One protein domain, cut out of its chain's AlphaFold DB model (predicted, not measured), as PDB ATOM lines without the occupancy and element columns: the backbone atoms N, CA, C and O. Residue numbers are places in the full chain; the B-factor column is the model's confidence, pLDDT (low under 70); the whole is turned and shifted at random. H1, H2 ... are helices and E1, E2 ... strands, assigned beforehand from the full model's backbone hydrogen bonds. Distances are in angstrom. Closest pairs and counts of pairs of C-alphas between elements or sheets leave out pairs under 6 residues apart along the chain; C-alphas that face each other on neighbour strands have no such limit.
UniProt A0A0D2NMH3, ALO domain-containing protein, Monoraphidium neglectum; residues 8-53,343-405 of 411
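What this domain is: This is residues 8 to 53 and 343 to 405 of the 411 residues of the protein "ALO domain-containing protein" of Monoraphidium neglectum (UniProt A0A0D2NMH3). The domain has two lobes along its longest axis: in one, H1 lies over one face of the three-stranded sheet E2, E1, E3; in the other, H2 and H3 stand with the small strand pair E4 and E5. H2 is in the middle of the whole and meets H1 almost at right angles, while E3 and E4 lie far out at opposite ends. The printed part has 109 residues, 49 of them, under half, in named elements, which run E1, E2, H1, E3, H2, E4, H3, E5; the class is mixed, helices and strands, and both sheets are antiparallel. The whole is compact, with a radius of gyration of the C-alphas of 14.8 A and spans of 47 by 32 by 23 A.

How they stand to each other: Look first at E1, residues 8 to 13, and E2, residues 19 to 22: they form a hairpin, with N 10 and O 22 at 2.9 A. On the other side of E1 find E3, residues 43 to 49, antiparallel to it, with N 13 and O 43 at 2.8 A. H1, residues 28 to 34, is on this sheet at a height of 9.6 A over the sheet. It lies over E1 and, only just, over E2, on which 3 of its C-alphas fall; it runs across the strands, only just, at 62 degrees to E1 on the local plane. E2, H1 and E3 make a split strand-helix-strand unit, two strands running the same way with E1 between them, and its crossover is right-handed. Beyond the cut, H2, residues 347 to 359, touches H1 with residues 351 to 355 alone, about perpendicular at 83 degrees; the closest C-alphas, those of Ala 33 and Phe 352, are 5.5 A apart. E4, residues 375 to 378, and E5, residues 401 to 404, are antiparallel neighbours, with N 402 and O 377 at 2.8 A. The closest C-alphas of H2 and E5, those of Thr 347 and Cys 403, are 5.2 A apart. H3, residues 387 to 390, is close to H2 but not clearly touching, with the C-alphas of Cys 354 and Gly 388 closest at 7.3 A. In H1 and H2 every O i to N i+4 pair is within hydrogen-bond range; H3 is too short for such a pair.

Where its parts are: Find C-alpha 8 at (-27.887, 9.928, 304.685); from there E1 runs 17.4 A to C-alpha 13. E2 measures 10.1 A, H1 10.1 A and E3 17.6 A. H2 begins at C-alpha 347, (-20.759, 17.501, 282.753), and runs 18.7 A. E4 measures 10.4 A and H3 5.5 A; E5 runs 8.8 A to C-alpha 404 at (-21.950, 18.391, 274.598).

The domain as a whole: The C-alphas of Glu 53 and Ser 381 are the two farthest apart, at 51.1 A. Residues 54 to 342 are not printed, and C-alphas 53 and 343 stand 35.7 A apart across the cut. The link from H2 to E4, residues 360 to 374, is long. Look at residues 51 to 53 for the low confidence, under 70; the mean pLDDT of the printed part is 92.7.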
ATOM      1  N   THR A   8     -28.972  10.880 304.387       87.06
ATOM      2  CA  THR A   8     -27.887   9.928 304.685       87.06
ATOM      3  C   THR A   8     -28.080   8.557 304.046       87.06
ATOM      4  O   THR A   8     -27.087   7.876 303.797       87.06
ATOM      5  N   ALA A   9     -29.320   8.164 303.738       92.06
ATOM      6  CA  ALA A   9     -29.632   6.948 302.990       92.06
ATOM      7  C   ALA A   9     -30.925   7.100 302.173       92.06
ATOM      8  O   ALA A   9     -31.771   7.945 302.481       92.06
ATOM      9  N   LEU A  10     -31.053   6.276 301.137       94.00
ATOM     10  CA  LEU A  10     -32.205   6.189 300.245       94.00
ATOM     11  C   LEU A  10     -32.543   4.723 299.993       94.00
ATOM     12  O   LEU A  10     -31.636   3.926 299.756       94.00
ATOM     13  N   LYS A  11     -33.836   4.415 299.929       96.62
ATOM     14  CA  LYS A  11     -34.342   3.191 299.304       96.62
ATOM     15  C   LYS A  11     -35.097   3.561 298.040       96.62
ATOM     16  O   LYS A  11     -35.937   4.465 298.078       96.62
ATOM     17  N   TYR A  12     -34.812   2.899 296.927       96.25
ATOM     18  CA  TYR A  12     -35.478   3.174 295.654       96.25
ATOM     19  C   TYR A  12     -35.789   1.894 294.881       96.25
ATOM     20  O   TYR A  12     -35.151   0.868 295.087       96.25
ATOM     21  N   MET A  13     -36.776   1.980 293.995       96.31
ATOM     22  CA  MET A  13     -37.143   0.936 293.045       96.31
ATOM     23  C   MET A  13     -36.752   1.368 291.631       96.31
ATOM     24  O   MET A  13     -37.120   2.469 291.206       96.31
ATOM     25  N   ASP A  14     -36.021   0.521 290.911       95.19
ATOM     26  CA  ASP A  14     -35.566   0.799 289.544       95.19
ATOM     27  C   ASP A  14     -36.632   0.480 288.470       95.19
ATOM     28  O   ASP A  14     -37.806   0.224 288.765       95.19
ATOM     29  N   ALA A  15     -36.253   0.537 287.188       94.94
ATOM     30  CA  ALA A  15     -37.175   0.265 286.083       94.94
ATOM     31  C   ALA A  15     -37.652  -1.195 286.019       94.94
ATOM     32  O   ALA A  15     -38.780  -1.446 285.573       94.94
ATOM     33  N   ASN A  16     -36.846  -2.139 286.501       94.25
ATOM     34  CA  ASN A  16     -37.180  -3.562 286.528       94.25
ATOM     35  C   ASN A  16     -38.103  -3.913 287.702       94.25
ATOM     36  O   ASN A  16     -38.769  -4.943 287.666       94.25
ATOM     37  N   GLY A  17     -38.223  -3.014 288.682       94.31
ATOM     38  CA  GLY A  17     -38.995  -3.238 289.901       94.31
ATOM     39  C   GLY A  17     -38.147  -3.761 291.058       94.31
ATOM     40  O   GLY A  17     -38.702  -4.084 292.107       94.31
ATOM     41  N   ASP A  18     -36.824  -3.821 290.889       96.25
ATOM     42  CA  ASP A  18     -35.905  -4.240 291.940       96.25
ATOM     43  C   ASP A  18     -35.721  -3.101 292.952       96.25
ATOM     44  O   ASP A  18     -35.645  -1.926 292.582       96.25
ATOM     45  N   ILE A  19     -35.670  -3.453 294.240       97.50
ATOM     46  CA  ILE A  19     -35.525  -2.506 295.350       97.50
ATOM     47  C   ILE A  19     -34.073  -2.486 295.819       97.50
ATOM     48  O   ILE A  19     -33.485  -3.529 296.096       97.50
ATOM     49  N   HIS A  20     -33.529  -1.283 295.972       96.94
ATOM     50  CA  HIS A  20     -32.130  -1.046 296.305       96.94
ATOM     51  C   HIS A  20     -32.002  -0.074 297.472       96.94
ATOM     52  O   HIS A  20     -32.680   0.956 297.509       96.94
ATOM     53  N   ASP A  21     -31.062  -0.358 298.369       97.31
ATOM     54  CA  ASP A  21     -30.599   0.576 299.393       97.31
ATOM     55  C   ASP A  21     -29.302   1.247 298.933       97.31
ATOM     56  O   ASP A  21     -28.377   0.599 298.437       97.31
ATOM     57  N   ILE A  22     -29.208   2.563 299.106       95.94
ATOM     58  CA  ILE A  22     -28.034   3.332 298.700       95.94
ATOM     59  C   ILE A  22     -27.676   4.400 299.730       95.94
ATOM     60  O   ILE A  22     -28.526   5.039 300.350       95.94
ATOM     61  N   THR A  23     -26.373   4.598 299.897       93.44
ATOM     62  CA  THR A  23     -25.753   5.594 300.772       93.44
ATOM     63  C   THR A  23     -24.711   6.387 299.973       93.44
ATOM     64  O   THR A  23     -24.301   5.946 298.894       93.44
ATOM     65  N   PRO A  24     -24.208   7.526 300.488       88.50
ATOM     66  CA  PRO A  24     -23.146   8.280 299.823       88.50
ATOM     67  C   PRO A  24     -21.875   7.477 299.511       88.50
ATOM     68  O   PRO A  24     -21.116   7.875 298.630       88.50
ATOM     69  N   THR A  25     -21.611   6.399 300.256       92.62
ATOM     70  CA  THR A  25     -20.388   5.594 300.149       92.62
ATOM     71  C   THR A  25     -20.582   4.283 299.397       92.62
ATOM     72  O   THR A  25     -19.600   3.778 298.862       92.62
ATOM     73  N   SER A  26     -21.798   3.728 299.340       95.00
ATOM     74  CA  SER A  26     -22.047   2.449 298.655       95.00
ATOM     75  C   SER A  26     -22.005   2.584 297.133       95.00
ATOM     76  O   SER A  26     -21.407   1.747 296.468       95.00
ATOM     77  N   ASP A  27     -22.586   3.656 296.591       94.50
ATOM     78  CA  ASP A  27     -22.475   4.024 295.178       94.50
ATOM     79  C   ASP A  27     -22.526   5.558 295.044       94.50
ATOM     80  O   ASP A  27     -23.601   6.160 294.944       94.50
ATOM     81  N   PRO A  28     -21.361   6.234 295.069       94.19
ATOM     82  CA  PRO A  28     -21.302   7.693 295.017       94.19
ATOM     83  C   PRO A  28     -21.898   8.291 293.738       94.19
ATOM     84  O   PRO A  28     -22.360   9.436 293.755       94.19
ATOM     85  N   HIS A  29     -21.866   7.550 292.626       96.06
ATOM     86  CA  HIS A  29     -22.391   8.010 291.347       96.06
ATOM     87  C   HIS A  29     -23.919   8.039 291.382       96.06
ATOM     88  O   HIS A  29     -24.524   9.109 291.239       96.06
ATOM     89  N   LEU A  30     -24.543   6.892 291.656       96.06
ATOM     90  CA  LEU A  30     -25.996   6.791 291.727       96.06
ATOM     91  C   LEU A  30     -26.564   7.614 292.884       96.06
ATOM     92  O   LEU A  30     -27.609   8.241 292.724       96.06
ATOM     93  N   TRP A  31     -25.844   7.739 294.003       94.94
ATOM     94  CA  TRP A  31     -26.230   8.626 295.099       94.94
ATOM     95  C   TRP A  31     -26.386  10.078 294.628       94.94
ATOM     96  O   TRP A  31     -27.404  10.739 294.865       94.94
ATOM     97  N   ARG A  32     -25.398  10.604 293.895       94.00
ATOM     98  CA  ARG A  32     -25.456  11.971 293.354       94.00
ATOM     99  C   ARG A  32     -26.566  12.150 292.317       94.00
ATOM    100  O   ARG A  32     -27.048  13.274 292.165       94.00
ATOM    101  N   ALA A  33     -26.970  11.090 291.624       95.81
ATOM    102  CA  ALA A  33     -28.042  11.130 290.636       95.81
ATOM    103  C   ALA A  33     -29.440  11.062 291.283       95.81
ATOM    104  O   ALA A  33     -30.287  11.916 291.015       95.81
ATOM    105  N   LEU A  34     -29.661  10.104 292.187       93.81
ATOM    106  CA  LEU A  34     -30.965   9.784 292.782       93.81
ATOM    107  C   LEU A  34     -31.472  10.835 293.763       93.81
ATOM    108  O   LEU A  34     -32.666  11.105 293.823       93.81
ATOM    109  N   THR A  35     -30.571  11.478 294.500       89.62
ATOM    110  CA  THR A  35     -30.929  12.335 295.642       89.62
ATOM    111  C   THR A  35     -31.809  13.557 295.301       89.62
ATOM    112  O   THR A  35     -32.201  14.262 296.223       89.62
ATOM    113  N   LEU A  36     -32.049  13.890 294.016       86.38
ATOM    114  CA  LEU A  36     -32.891  15.038 293.610       86.38
ATOM    115  C   LEU A  36     -34.309  14.585 293.264       86.38
ATOM    116  O   LEU A  36     -35.215  15.407 293.273       86.38
ATOM    117  N   GLY A  37     -34.486  13.304 292.924       86.00
ATOM    118  CA  GLY A  37     -35.789  12.745 292.580       86.00
ATOM    119  C   GLY A  37     -36.485  13.452 291.414       86.00
ATOM    120  O   GLY A  37     -37.637  13.838 291.543       86.00
ATOM    121  N   VAL A  38     -35.828  13.616 290.257       90.31
ATOM    122  CA  VAL A  38     -36.458  14.240 289.063       90.31
ATOM    123  C   VAL A  38     -37.334  13.276 288.245       90.31
ATOM    124  O   VAL A  38     -37.666  13.557 287.098       90.31
ATOM    125  N   GLY A  39     -37.663  12.105 288.799       90.38
ATOM    126  CA  GLY A  39     -38.565  11.127 288.179       90.38
ATOM    127  C   GLY A  39     -37.994  10.318 287.007       90.38
ATOM    128  O   GLY A  39     -38.749   9.605 286.362       90.38
ATOM    129  N   ARG A  40     -36.685  10.399 286.708       93.69
ATOM    130  CA  ARG A  40     -36.051   9.651 285.594       93.69
ATOM    131  C   ARG A  40     -35.315   8.368 285.980       93.69
ATOM    132  O   ARG A  40     -34.936   7.614 285.094       93.69
ATOM    133  N   LEU A  41     -35.079   8.131 287.267       94.12
ATOM    134  CA  LEU A  41     -34.172   7.072 287.735       94.12
ATOM    135  C   LEU A  41     -34.872   5.939 288.495       94.12
ATOM    136  O   LEU A  41     -34.197   5.029 288.963       94.12
ATOM    137  N   GLY A  42     -36.192   6.015 288.668       93.81
ATOM    138  CA  GLY A  42     -36.928   5.117 289.553       93.81
ATOM    139  C   GLY A  42     -37.886   5.842 290.487       93.81
ATOM    140  O   GLY A  42     -38.112   7.051 290.371       93.81
ATOM    141  N   ILE A  43     -38.425   5.081 291.435       94.62
ATOM    142  CA  ILE A  43     -39.316   5.565 292.491       94.62
ATOM    143  C   ILE A  43     -38.558   5.517 293.813       94.62
ATOM    144  O   ILE A  43     -38.073   4.465 294.213       94.62
ATOM    145  N   ILE A  44     -38.458   6.652 294.503       93.62
ATOM    146  CA  ILE A  44     -37.903   6.695 295.858       93.62
ATOM    147  C   ILE A  44     -38.976   6.187 296.824       93.62
ATOM    148  O   ILE A  44     -40.091   6.702 296.828       93.62
ATOM    149  N   LEU A  45     -38.628   5.179 297.621       93.06
ATOM    150  CA  LEU A  45     -39.520   4.525 298.576       93.06
ATOM    151  C   LEU A  45     -39.310   5.055 299.997       93.06
ATOM    152  O   LEU A  45     -40.278   5.311 300.708       93.06
ATOM    153  N   GLU A  46     -38.051   5.240 300.409       93.12
ATOM    154  CA  GLU A  46     -37.699   5.668 301.768       93.12
ATOM    155  C   GLU A  46     -36.526   6.661 301.755       93.12
ATOM    156  O   GLU A  46     -35.626   6.583 300.912       93.12
ATOM    157  N   LEU A  47     -36.534   7.588 302.718       90.88
ATOM    158  CA  LEU A  47     -35.493   8.592 302.952       90.88
ATOM    159  C   LEU A  47     -35.032   8.513 304.412       90.88
ATOM    160  O   LEU A  47     -35.866   8.552 305.316       90.88
ATOM    161  N   THR A  48     -33.721   8.526 304.652       84.75
ATOM    162  CA  THR A  48     -33.159   8.689 306.005       84.75
ATOM    163  C   THR A  48     -32.498  10.053 306.131       84.75
ATOM    164  O   THR A  48     -31.591  10.373 305.362       84.75
ATOM    165  N   LEU A  49     -32.929  10.861 307.105       80.19
ATOM    166  CA  LEU A  49     -32.464  12.236 307.309       80.19
ATOM    167  C   LEU A  49     -31.763  12.416 308.671       80.19
ATOM    168  O   LEU A  49     -32.151  11.809 309.665       80.19
ATOM    169  N   LYS A  50     -30.762  13.301 308.732       71.69
ATOM    170  CA  LYS A  50     -30.062  13.757 309.942       71.69
ATOM    171  C   LYS A  50     -30.515  15.164 310.339       71.69
ATOM    172  O   LYS A  50     -30.267  16.121 309.620       71.69
ATOM    173  N   ILE A  51     -31.053  15.325 311.541       58.91
ATOM    174  CA  ILE A  51     -31.509  16.627 312.055       58.91
ATOM    175  C   ILE A  51     -30.307  17.491 312.507       58.91
ATOM    176  O   ILE A  51     -29.407  16.985 313.180       58.91
ATOM    177  N   VAL A  52     -30.275  18.785 312.147       50.56
ATOM    178  CA  VAL A  52     -29.230  19.772 312.539       50.56
ATOM    179  C   VAL A  52     -29.830  21.141 312.947       50.56
ATOM    180  O   VAL A  52     -30.956  21.449 312.562       50.56
ATOM    181  N   GLU A  53     -29.100  21.941 313.748       39.66
ATOM    182  CA  GLU A  53     -29.551  23.209 314.387       39.66
ATOM    183  C   GLU A  53     -29.168  24.525 313.643       39.66
ATOM    184  O   GLU A  53     -28.351  24.471 312.727       39.66
ATOM    185  N   ALA A 343     -25.370  22.914 278.812       92.81
ATOM    186  CA  ALA A 343     -25.063  24.329 279.017       92.81
ATOM    187  C   ALA A 343     -25.307  24.777 280.468       92.81
ATOM    188  O   ALA A 343     -24.531  25.571 280.999       92.81
ATOM    189  N   GLU A 344     -26.368  24.282 281.110       92.88
ATOM    190  CA  GLU A 344     -26.765  24.728 282.447       92.88
ATOM    191  C   GLU A 344     -26.045  23.995 283.579       92.88
ATOM    192  O   GLU A 344     -25.633  24.630 284.553       92.88
ATOM    193  N   TYR A 345     -25.866  22.681 283.453       94.88
ATOM    194  CA  TYR A 345     -25.278  21.804 284.470       94.88
ATOM    195  C   TYR A 345     -23.894  21.268 284.078       94.88
ATOM    196  O   TYR A 345     -23.228  20.638 284.898       94.88
ATOM    197  N   GLY A 346     -23.407  21.547 282.865       94.31
ATOM    198  CA  GLY A 346     -22.102  21.064 282.416       94.31
ATOM    199  C   GLY A 346     -22.063  19.540 282.356       94.31
ATOM    200  O   GLY A 346     -23.054  18.885 282.041       94.31
ATOM    201  N   THR A 347     -20.919  18.957 282.713       95.81
ATOM    202  CA  THR A 347     -20.759  17.501 282.753       95.81
ATOM    203  C   THR A 347     -21.726  16.810 283.713       95.81
ATOM    204  O   THR A 347     -22.126  15.678 283.451       95.81
ATOM    205  N   ASP A 348     -22.152  17.461 284.800       96.44
ATOM    206  CA  ASP A 348     -23.089  16.842 285.740       96.44
ATOM    207  C   ASP A 348     -24.392  16.399 285.021       96.44
ATOM    208  O   ASP A 348     -24.953  15.360 285.366       96.44
ATOM    209  N   TRP A 349     -24.802  17.081 283.938       97.19
ATOM    210  CA  TRP A 349     -25.888  16.631 283.052       97.19
ATOM    211  C   TRP A 349     -25.640  15.247 282.448       97.19
ATOM    212  O   TRP A 349     -26.503  14.372 282.487       97.19
ATOM    213  N   CYS A 350     -24.446  15.033 281.902       97.81
ATOM    214  CA  CYS A 350     -24.065  13.774 281.279       97.81
ATOM    215  C   CYS A 350     -23.795  12.669 282.305       97.81
ATOM    216  O   CYS A 350     -24.132  11.517 282.051       97.81
ATOM    217  N   HIS A 351     -23.276  12.991 283.493       98.00
ATOM    218  CA  HIS A 351     -23.229  12.014 284.586       98.00
ATOM    219  C   HIS A 351     -24.638  11.506 284.915       98.00
ATOM    220  O   HIS A 351     -24.863  10.300 284.966       98.00
ATOM    221  N   PHE A 352     -25.612  12.407 285.044       97.81
ATOM    222  CA  PHE A 352     -27.005  12.015 285.257       97.81
ATOM    223  C   PHE A 352     -27.575  11.169 284.100       97.81
ATOM    224  O   PHE A 352     -28.312  10.208 284.329       97.81
ATOM    225  N   GLY A 353     -27.209  11.483 282.854       97.12
ATOM    226  CA  GLY A 353     -27.589  10.677 281.692       97.12
ATOM    227  C   GLY A 353     -27.052   9.248 281.740       97.12
ATOM    228  O   GLY A 353     -27.774   8.310 281.402       97.12
ATOM    229  N   CYS A 354     -25.818   9.053 282.214       98.06
ATOM    230  CA  CYS A 354     -25.263   7.715 282.413       98.06
ATOM    231  C   CYS A 354     -26.011   6.937 283.503       98.06
ATOM    232  O   CYS A 354     -26.367   5.784 283.266       98.06
ATOM    233  N   ALA A 355     -26.366   7.584 284.620       97.50
ATOM    234  CA  ALA A 355     -27.216   6.972 285.645       97.50
ATOM    235  C   ALA A 355     -28.593   6.568 285.086       97.50
ATOM    236  O   ALA A 355     -29.094   5.488 285.387       97.50
ATOM    237  N   THR A 356     -29.183   7.396 284.214       96.38
ATOM    238  CA  THR A 356     -30.457   7.070 283.550       96.38
ATOM    239  C   THR A 356     -30.324   5.835 282.665       96.38
ATOM    240  O   THR A 356     -31.161   4.944 282.732       96.38
ATOM    241  N   ARG A 357     -29.250   5.729 281.872       94.88
ATOM    242  CA  ARG A 357     -29.000   4.534 281.050       94.88
ATOM    243  C   ARG A 357     -28.756   3.275 281.878       94.88
ATOM    244  O   ARG A 357     -29.094   2.192 281.414       94.88
ATOM    245  N   GLN A 358     -28.142   3.416 283.050       95.12
ATOM    246  CA  GLN A 358     -27.875   2.303 283.954       95.12
ATOM    247  C   GLN A 358     -29.161   1.788 284.613       95.12
ATOM    248  O   GLN A 358     -29.380   0.582 284.632       95.12
ATOM    249  N   LEU A 359     -30.003   2.687 285.133       95.69
ATOM    250  CA  LEU A 359     -31.185   2.330 285.931       95.69
ATOM    251  C   LEU A 359     -32.473   2.160 285.115       95.69
ATOM    252  O   LEU A 359     -33.410   1.507 285.569       95.69
ATOM    253  N   ASP A 360     -32.538   2.751 283.923       95.25
ATOM    254  CA  ASP A 360     -33.711   2.727 283.050       95.25
ATOM    255  C   ASP A 360     -33.317   2.544 281.567       95.25
ATOM    256  O   ASP A 360     -33.618   3.397 280.724       95.25
ATOM    257  N   PRO A 361     -32.636   1.436 281.199       92.31
ATOM    258  CA  PRO A 361     -32.204   1.200 279.818       92.31
ATOM    259  C   PRO A 361     -33.376   1.026 278.841       92.31
ATOM    260  O   PRO A 361     -33.210   1.249 277.643       92.31
ATOM    261  N   SER A 362     -34.550   0.629 279.342       93.00
ATOM    262  CA  SER A 362     -35.777   0.463 278.548       93.00
ATOM    263  C   SER A 362     -36.574   1.760 278.376       93.00
ATOM    264  O   SER A 362     -37.473   1.816 277.540       93.00
ATOM    265  N   GLY A 363     -36.251   2.807 279.143       93.75
ATOM    266  CA  GLY A 363     -36.957   4.083 279.101       93.75
ATOM    267  C   GLY A 363     -38.347   4.056 279.743       93.75
ATOM    268  O   GLY A 363     -39.183   4.884 279.382       93.75
ATOM    269  N   LYS A 364     -38.613   3.153 280.693       95.00
ATOM    270  CA  LYS A 364     -39.886   3.037 281.422       95.00
ATOM    271  C   LYS A 364     -40.291   4.334 282.119       95.00
ATOM    272  O   LYS A 364     -41.474   4.651 282.169       95.00
ATOM    273  N   PHE A 365     -39.329   5.095 282.635       94.62
ATOM    274  CA  PHE A 365     -39.594   6.365 283.312       94.62
ATOM    275  C   PHE A 365     -39.426   7.578 282.388       94.62
ATOM    276  O   PHE A 365     -39.214   8.691 282.878       94.62
ATOM    277  N   SER A 366     -39.390   7.383 281.063       92.25
ATOM    278  CA  SER A 366     -39.142   8.473 280.111       92.25
ATOM    279  C   SER A 366     -40.139   9.610 280.299       92.25
ATOM    280  O   SER A 366     -41.328   9.396 280.528       92.25
ATOM    281  N   SER A 367     -39.637  10.841 280.230       86.62
ATOM    282  CA  SER A 367     -40.476  12.026 280.385       86.62
ATOM    283  C   SER A 367     -41.335  12.248 279.142       86.62
ATOM    284  O   SER A 367     -40.912  11.949 278.030       86.62
ATOM    285  N   ALA A 368     -42.502  12.872 279.325       85.06
ATOM    286  CA  ALA A 368     -43.260  13.457 278.221       85.06
ATOM    287  C   ALA A 368     -42.555  14.685 277.601       85.06
ATOM    288  O   ALA A 368     -42.929  15.127 276.520       85.06
ATOM    289  N   SER A 369     -41.555  15.254 278.287       84.38
ATOM    290  CA  SER A 369     -40.746  16.365 277.786       84.38
ATOM    291  C   SER A 369     -39.521  15.875 277.009       84.38
ATOM    292  O   SER A 369     -38.826  14.950 277.428       84.38
ATOM    293  N   ASP A 370     -39.213  16.580 275.924       82.50
ATOM    294  CA  ASP A 370     -38.072  16.390 275.024       82.50
ATOM    295  C   ASP A 370     -36.758  17.008 275.538       82.50
ATOM    296  O   ASP A 370     -35.744  17.011 274.848       82.50
ATOM    297  N   VAL A 371     -36.722  17.546 276.759       86.69
ATOM    298  CA  VAL A 371     -35.494  18.159 277.300       86.69
ATOM    299  C   VAL A 371     -34.454  17.130 277.761       86.69
ATOM    300  O   VAL A 371     -33.294  17.476 277.980       86.69
ATOM    301  N   TRP A 372     -34.841  15.859 277.907       90.50
ATOM    302  CA  TRP A 372     -34.006  14.782 278.450       90.50
ATOM    303  C   TRP A 372     -33.185  14.075 277.372       90.50
ATOM    304  O   TRP A 372     -33.292  12.865 277.165       90.50
ATOM    305  N   HIS A 373     -32.338  14.846 276.695       90.25
ATOM    306  CA  HIS A 373     -31.374  14.326 275.736       90.25
ATOM    307  C   HIS A 373     -29.943  14.614 276.184       90.25
ATOM    308  O   HIS A 373     -29.607  15.705 276.652       90.25
ATOM    309  N   TRP A 374     -29.083  13.613 276.015       94.38
ATOM    310  CA  TRP A 374     -27.673  13.696 276.364       94.38
ATOM    311  C   TRP A 374     -26.833  13.468 275.130       94.38
ATOM    312  O   TRP A 374     -27.052  12.524 274.370       94.38
ATOM    313  N   PHE A 375     -25.840  14.326 274.956       95.56
ATOM    314  CA  PHE A 375     -24.950  14.251 273.823       95.56
ATOM    315  C   PHE A 375     -23.504  14.326 274.287       95.56
ATOM    316  O   PHE A 375     -23.179  15.014 275.256       95.56
ATOM    317  N   ALA A 376     -22.627  13.651 273.554       97.12
ATOM    318  CA  ALA A 376     -21.201  13.662 273.821       97.12
ATOM    319  C   ALA A 376     -20.400  13.875 272.538       97.12
ATOM    320  O   ALA A 376     -20.836  13.518 271.437       97.12
ATOM    321  N   THR A 377     -19.216  14.452 272.693       97.56
ATOM    322  CA  THR A 377     -18.171  14.443 271.672       97.56
ATOM    323  C   THR A 377     -16.939  13.721 272.197       97.56
ATOM    324  O   THR A 377     -16.661  13.738 273.397       97.56
ATOM    325  N   ASP A 378     -16.197  13.071 271.307       97.06
ATOM    326  CA  ASP A 378     -14.882  12.526 271.635       97.06
ATOM    327  C   ASP A 378     -13.890  13.677 271.840       97.06
ATOM    328  O   ASP A 378     -13.807  14.607 271.036       97.06
ATOM    329  N   ARG A 379     -13.132  13.634 272.935       96.38
ATOM    330  CA  ARG A 379     -12.245  14.727 273.345       96.38
ATOM    331  C   ARG A 379     -11.063  14.915 272.390       96.38
ATOM    332  O   ARG A 379     -10.552  16.026 272.298       96.38
ATOM    333  N   ARG A 380     -10.609  13.858 271.704       95.06
ATOM    334  CA  ARG A 380      -9.441  13.922 270.807       95.06
ATOM    335  C   ARG A 380      -9.810  14.458 269.430       95.06
ATOM    336  O   ARG A 380      -9.090  15.283 268.883       95.06
ATOM    337  N   SER A 381     -10.914  13.976 268.877       96.19
ATOM    338  CA  SER A 381     -11.366  14.302 267.523       96.19
ATOM    339  C   SER A 381     -12.366  15.459 267.472       96.19
ATOM    340  O   SER A 381     -12.555  16.051 266.415       96.19
ATOM    341  N   GLY A 382     -13.045  15.766 268.583       95.19
ATOM    342  CA  GLY A 382     -14.155  16.720 268.632       95.19
ATOM    343  C   GLY A 382     -15.446  16.220 267.970       95.19
ATOM    344  O   GLY A 382     -16.460  16.919 268.008       95.19
ATOM    345  N   ALA A 383     -15.441  15.020 267.383       96.12
ATOM    346  CA  ALA A 383     -16.587  14.460 266.678       96.12
ATOM    347  C   ALA A 383     -17.689  14.013 267.649       96.12
ATOM    348  O   ALA A 383     -17.406  13.549 268.755       96.12
ATOM    349  N   ARG A 384     -18.958  14.114 267.229       95.44
ATOM    350  CA  ARG A 384     -20.090  13.536 267.971       95.44
ATOM    351  C   ARG A 384     -19.940  12.021 268.041       95.44
ATOM    352  O   ARG A 384     -19.625  11.378 267.043       95.44
ATOM    353  N   VAL A 385     -20.203  11.463 269.215       96.62
ATOM    354  CA  VAL A 385     -20.170  10.018 269.457       96.62
ATOM    355  C   VAL A 385     -21.472   9.558 270.096       96.62
ATOM    356  O   VAL A 385     -22.197  10.361 270.684       96.62
ATOM    357  N   ASP A 386     -21.762   8.258 269.995       95.94
ATOM    358  CA  ASP A 386     -22.832   7.657 270.790       95.94
ATOM    359  C   ASP A 386     -22.582   7.937 272.277       95.94
ATOM    360  O   ASP A 386     -21.516   7.614 272.808       95.94
ATOM    361  N   PHE A 387     -23.574   8.527 272.939       96.44
ATOM    362  CA  PHE A 387     -23.476   8.941 274.334       96.44
ATOM    363  C   PHE A 387     -23.128   7.764 275.259       96.44
ATOM    364  O   PHE A 387     -22.355   7.924 276.202       96.44
ATOM    365  N   GLY A 388     -23.622   6.558 274.953       96.25
ATOM    366  CA  GLY A 388     -23.362   5.354 275.747       96.25
ATOM    367  C   GLY A 388     -21.908   4.946 275.798       96.25
ATOM    368  O   GLY A 388     -21.449   4.452 276.824       96.25
ATOM    369  N   ARG A 389     -21.154   5.207 274.726       96.44
ATOM    370  CA  ARG A 389     -19.713   4.937 274.702       96.44
ATOM    371  C   ARG A 389     -18.960   5.742 275.747       96.44
ATOM    372  O   ARG A 389     -17.870   5.322 276.115       96.44
ATOM    373  N   CYS A 390     -19.523   6.852 276.216       97.69
ATOM    374  CA  CYS A 390     -18.951   7.715 277.239       97.69
ATOM    375  C   CYS A 390     -19.449   7.393 278.655       97.69
ATOM    376  O   CYS A 390     -19.105   8.125 279.576       97.69
ATOM    377  N   CYS A 391     -20.250   6.343 278.850       97.94
ATOM    378  CA  CYS A 391     -20.738   5.958 280.170       97.94
ATOM    379  C   CYS A 391     -19.929   4.798 280.754       97.94
ATOM    380  O   CYS A 391     -19.722   3.769 280.114       97.94
ATOM    381  N   LEU A 392     -19.497   4.982 281.996       96.62
ATOM    382  CA  LEU A 392     -18.863   3.998 282.864       96.62
ATOM    383  C   LEU A 392     -19.767   3.767 284.081       96.62
ATOM    384  O   LEU A 392     -20.668   4.559 284.349       96.62
ATOM    385  N   ALA A 393     -19.478   2.735 284.878       94.00
ATOM    386  CA  ALA A 393     -20.184   2.507 286.146       94.00
ATOM    387  C   ALA A 393     -20.055   3.696 287.123       94.00
ATOM    388  O   ALA A 393     -20.954   3.970 287.906       94.00
ATOM    389  N   ALA A 394     -18.947   4.443 287.046       94.94
ATOM    390  CA  ALA A 394     -18.718   5.644 287.850       94.94
ATOM    391  C   ALA A 394     -19.350   6.928 287.259       94.94
ATOM    392  O   ALA A 394     -19.134   8.017 287.796       94.94
ATOM    393  N   GLY A 395     -20.092   6.818 286.151       97.25
ATOM    394  CA  GLY A 395     -20.712   7.934 285.441       97.25
ATOM    395  C   GLY A 395     -20.044   8.268 284.110       97.25
ATOM    396  O   GLY A 395     -19.530   7.399 283.410       97.25
ATOM    397  N   PHE A 396     -20.092   9.539 283.721       98.19
ATOM    398  CA  PHE A 396     -19.577  10.015 282.440       98.19
ATOM    399  C   PHE A 396     -18.038  10.042 282.405       98.19
ATOM    400  O   PHE A 396     -17.386  10.550 283.316       98.19
ATOM    401  N   ASP A 397     -17.457   9.512 281.331       97.62
ATOM    402  CA  ASP A 397     -16.017   9.434 281.078       97.62
ATOM    403  C   ASP A 397     -15.471  10.775 280.572       97.62
ATOM    404  O   ASP A 397     -15.273  10.996 279.374       97.62
ATOM    405  N   ASP A 398     -15.209  11.682 281.509       94.81
ATOM    406  CA  ASP A 398     -14.642  13.002 281.230       94.81
ATOM    407  C   ASP A 398     -13.251  12.960 280.590       94.81
ATOM    408  O   ASP A 398     -12.848  13.914 279.918       94.81
ATOM    409  N   ALA A 399     -12.495  11.877 280.786       95.56
ATOM    410  CA  ALA A 399     -11.148  11.750 280.242       95.56
ATOM    411  C   ALA A 399     -11.181  11.553 278.722       95.56
ATOM    412  O   ALA A 399     -10.339  12.097 278.003       95.56
ATOM    413  N   ARG A 400     -12.174  10.812 278.224       96.62
ATOM    414  CA  ARG A 400     -12.327  10.513 276.797       96.62
ATOM    415  C   ARG A 400     -13.364  11.379 276.099       96.62
ATOM    416  O   ARG A 400     -13.206  11.640 274.911       96.62
ATOM    417  N   CYS A 401     -14.395  11.829 276.804       98.00
ATOM    418  CA  CYS A 401     -15.523  12.529 276.208       98.00
ATOM    419  C   CYS A 401     -15.724  13.932 276.785       98.00
ATOM    420  O   CYS A 401     -15.242  14.279 277.864       98.00
ATOM    421  N   VAL A 402     -16.463  14.753 276.042       97.75
ATOM    422  CA  VAL A 402     -16.958  16.058 276.483       97.75
ATOM    423  C   VAL A 402     -18.481  16.034 276.455       97.75
ATOM    424  O   VAL A 402     -19.080  15.654 275.448       97.75
ATOM    425  N   CYS A 403     -19.105  16.439 277.564       97.31
ATOM    426  CA  CYS A 403     -20.550  16.619 277.629       97.31
ATOM    427  C   CYS A 403     -20.945  17.778 276.718       97.31
ATOM    428  O   CYS A 403     -20.476  18.906 276.889       97.31
ATOM    429  N   ALA A 404     -21.758  17.490 275.712       95.56
ATOM    430  CA  ALA A 404     -21.950  18.391 274.598       95.56
ATOM    431  C   ALA A 404     -23.373  18.953 274.576       95.56
ATOM    432  O   ALA A 404     -24.348  18.249 274.838       95.56
ATOM    433  N   LYS A 405     -23.460  20.235 274.218       93.06
ATOM    434  CA  LYS A 405     -24.707  20.988 274.048       93.06
ATOM    435  C   LYS A 405     -25.660  20.316 273.066       93.06
ATOM    436  O   LYS A 405     -25.216  19.550 272.196       93.06
TER     437      LYS A 405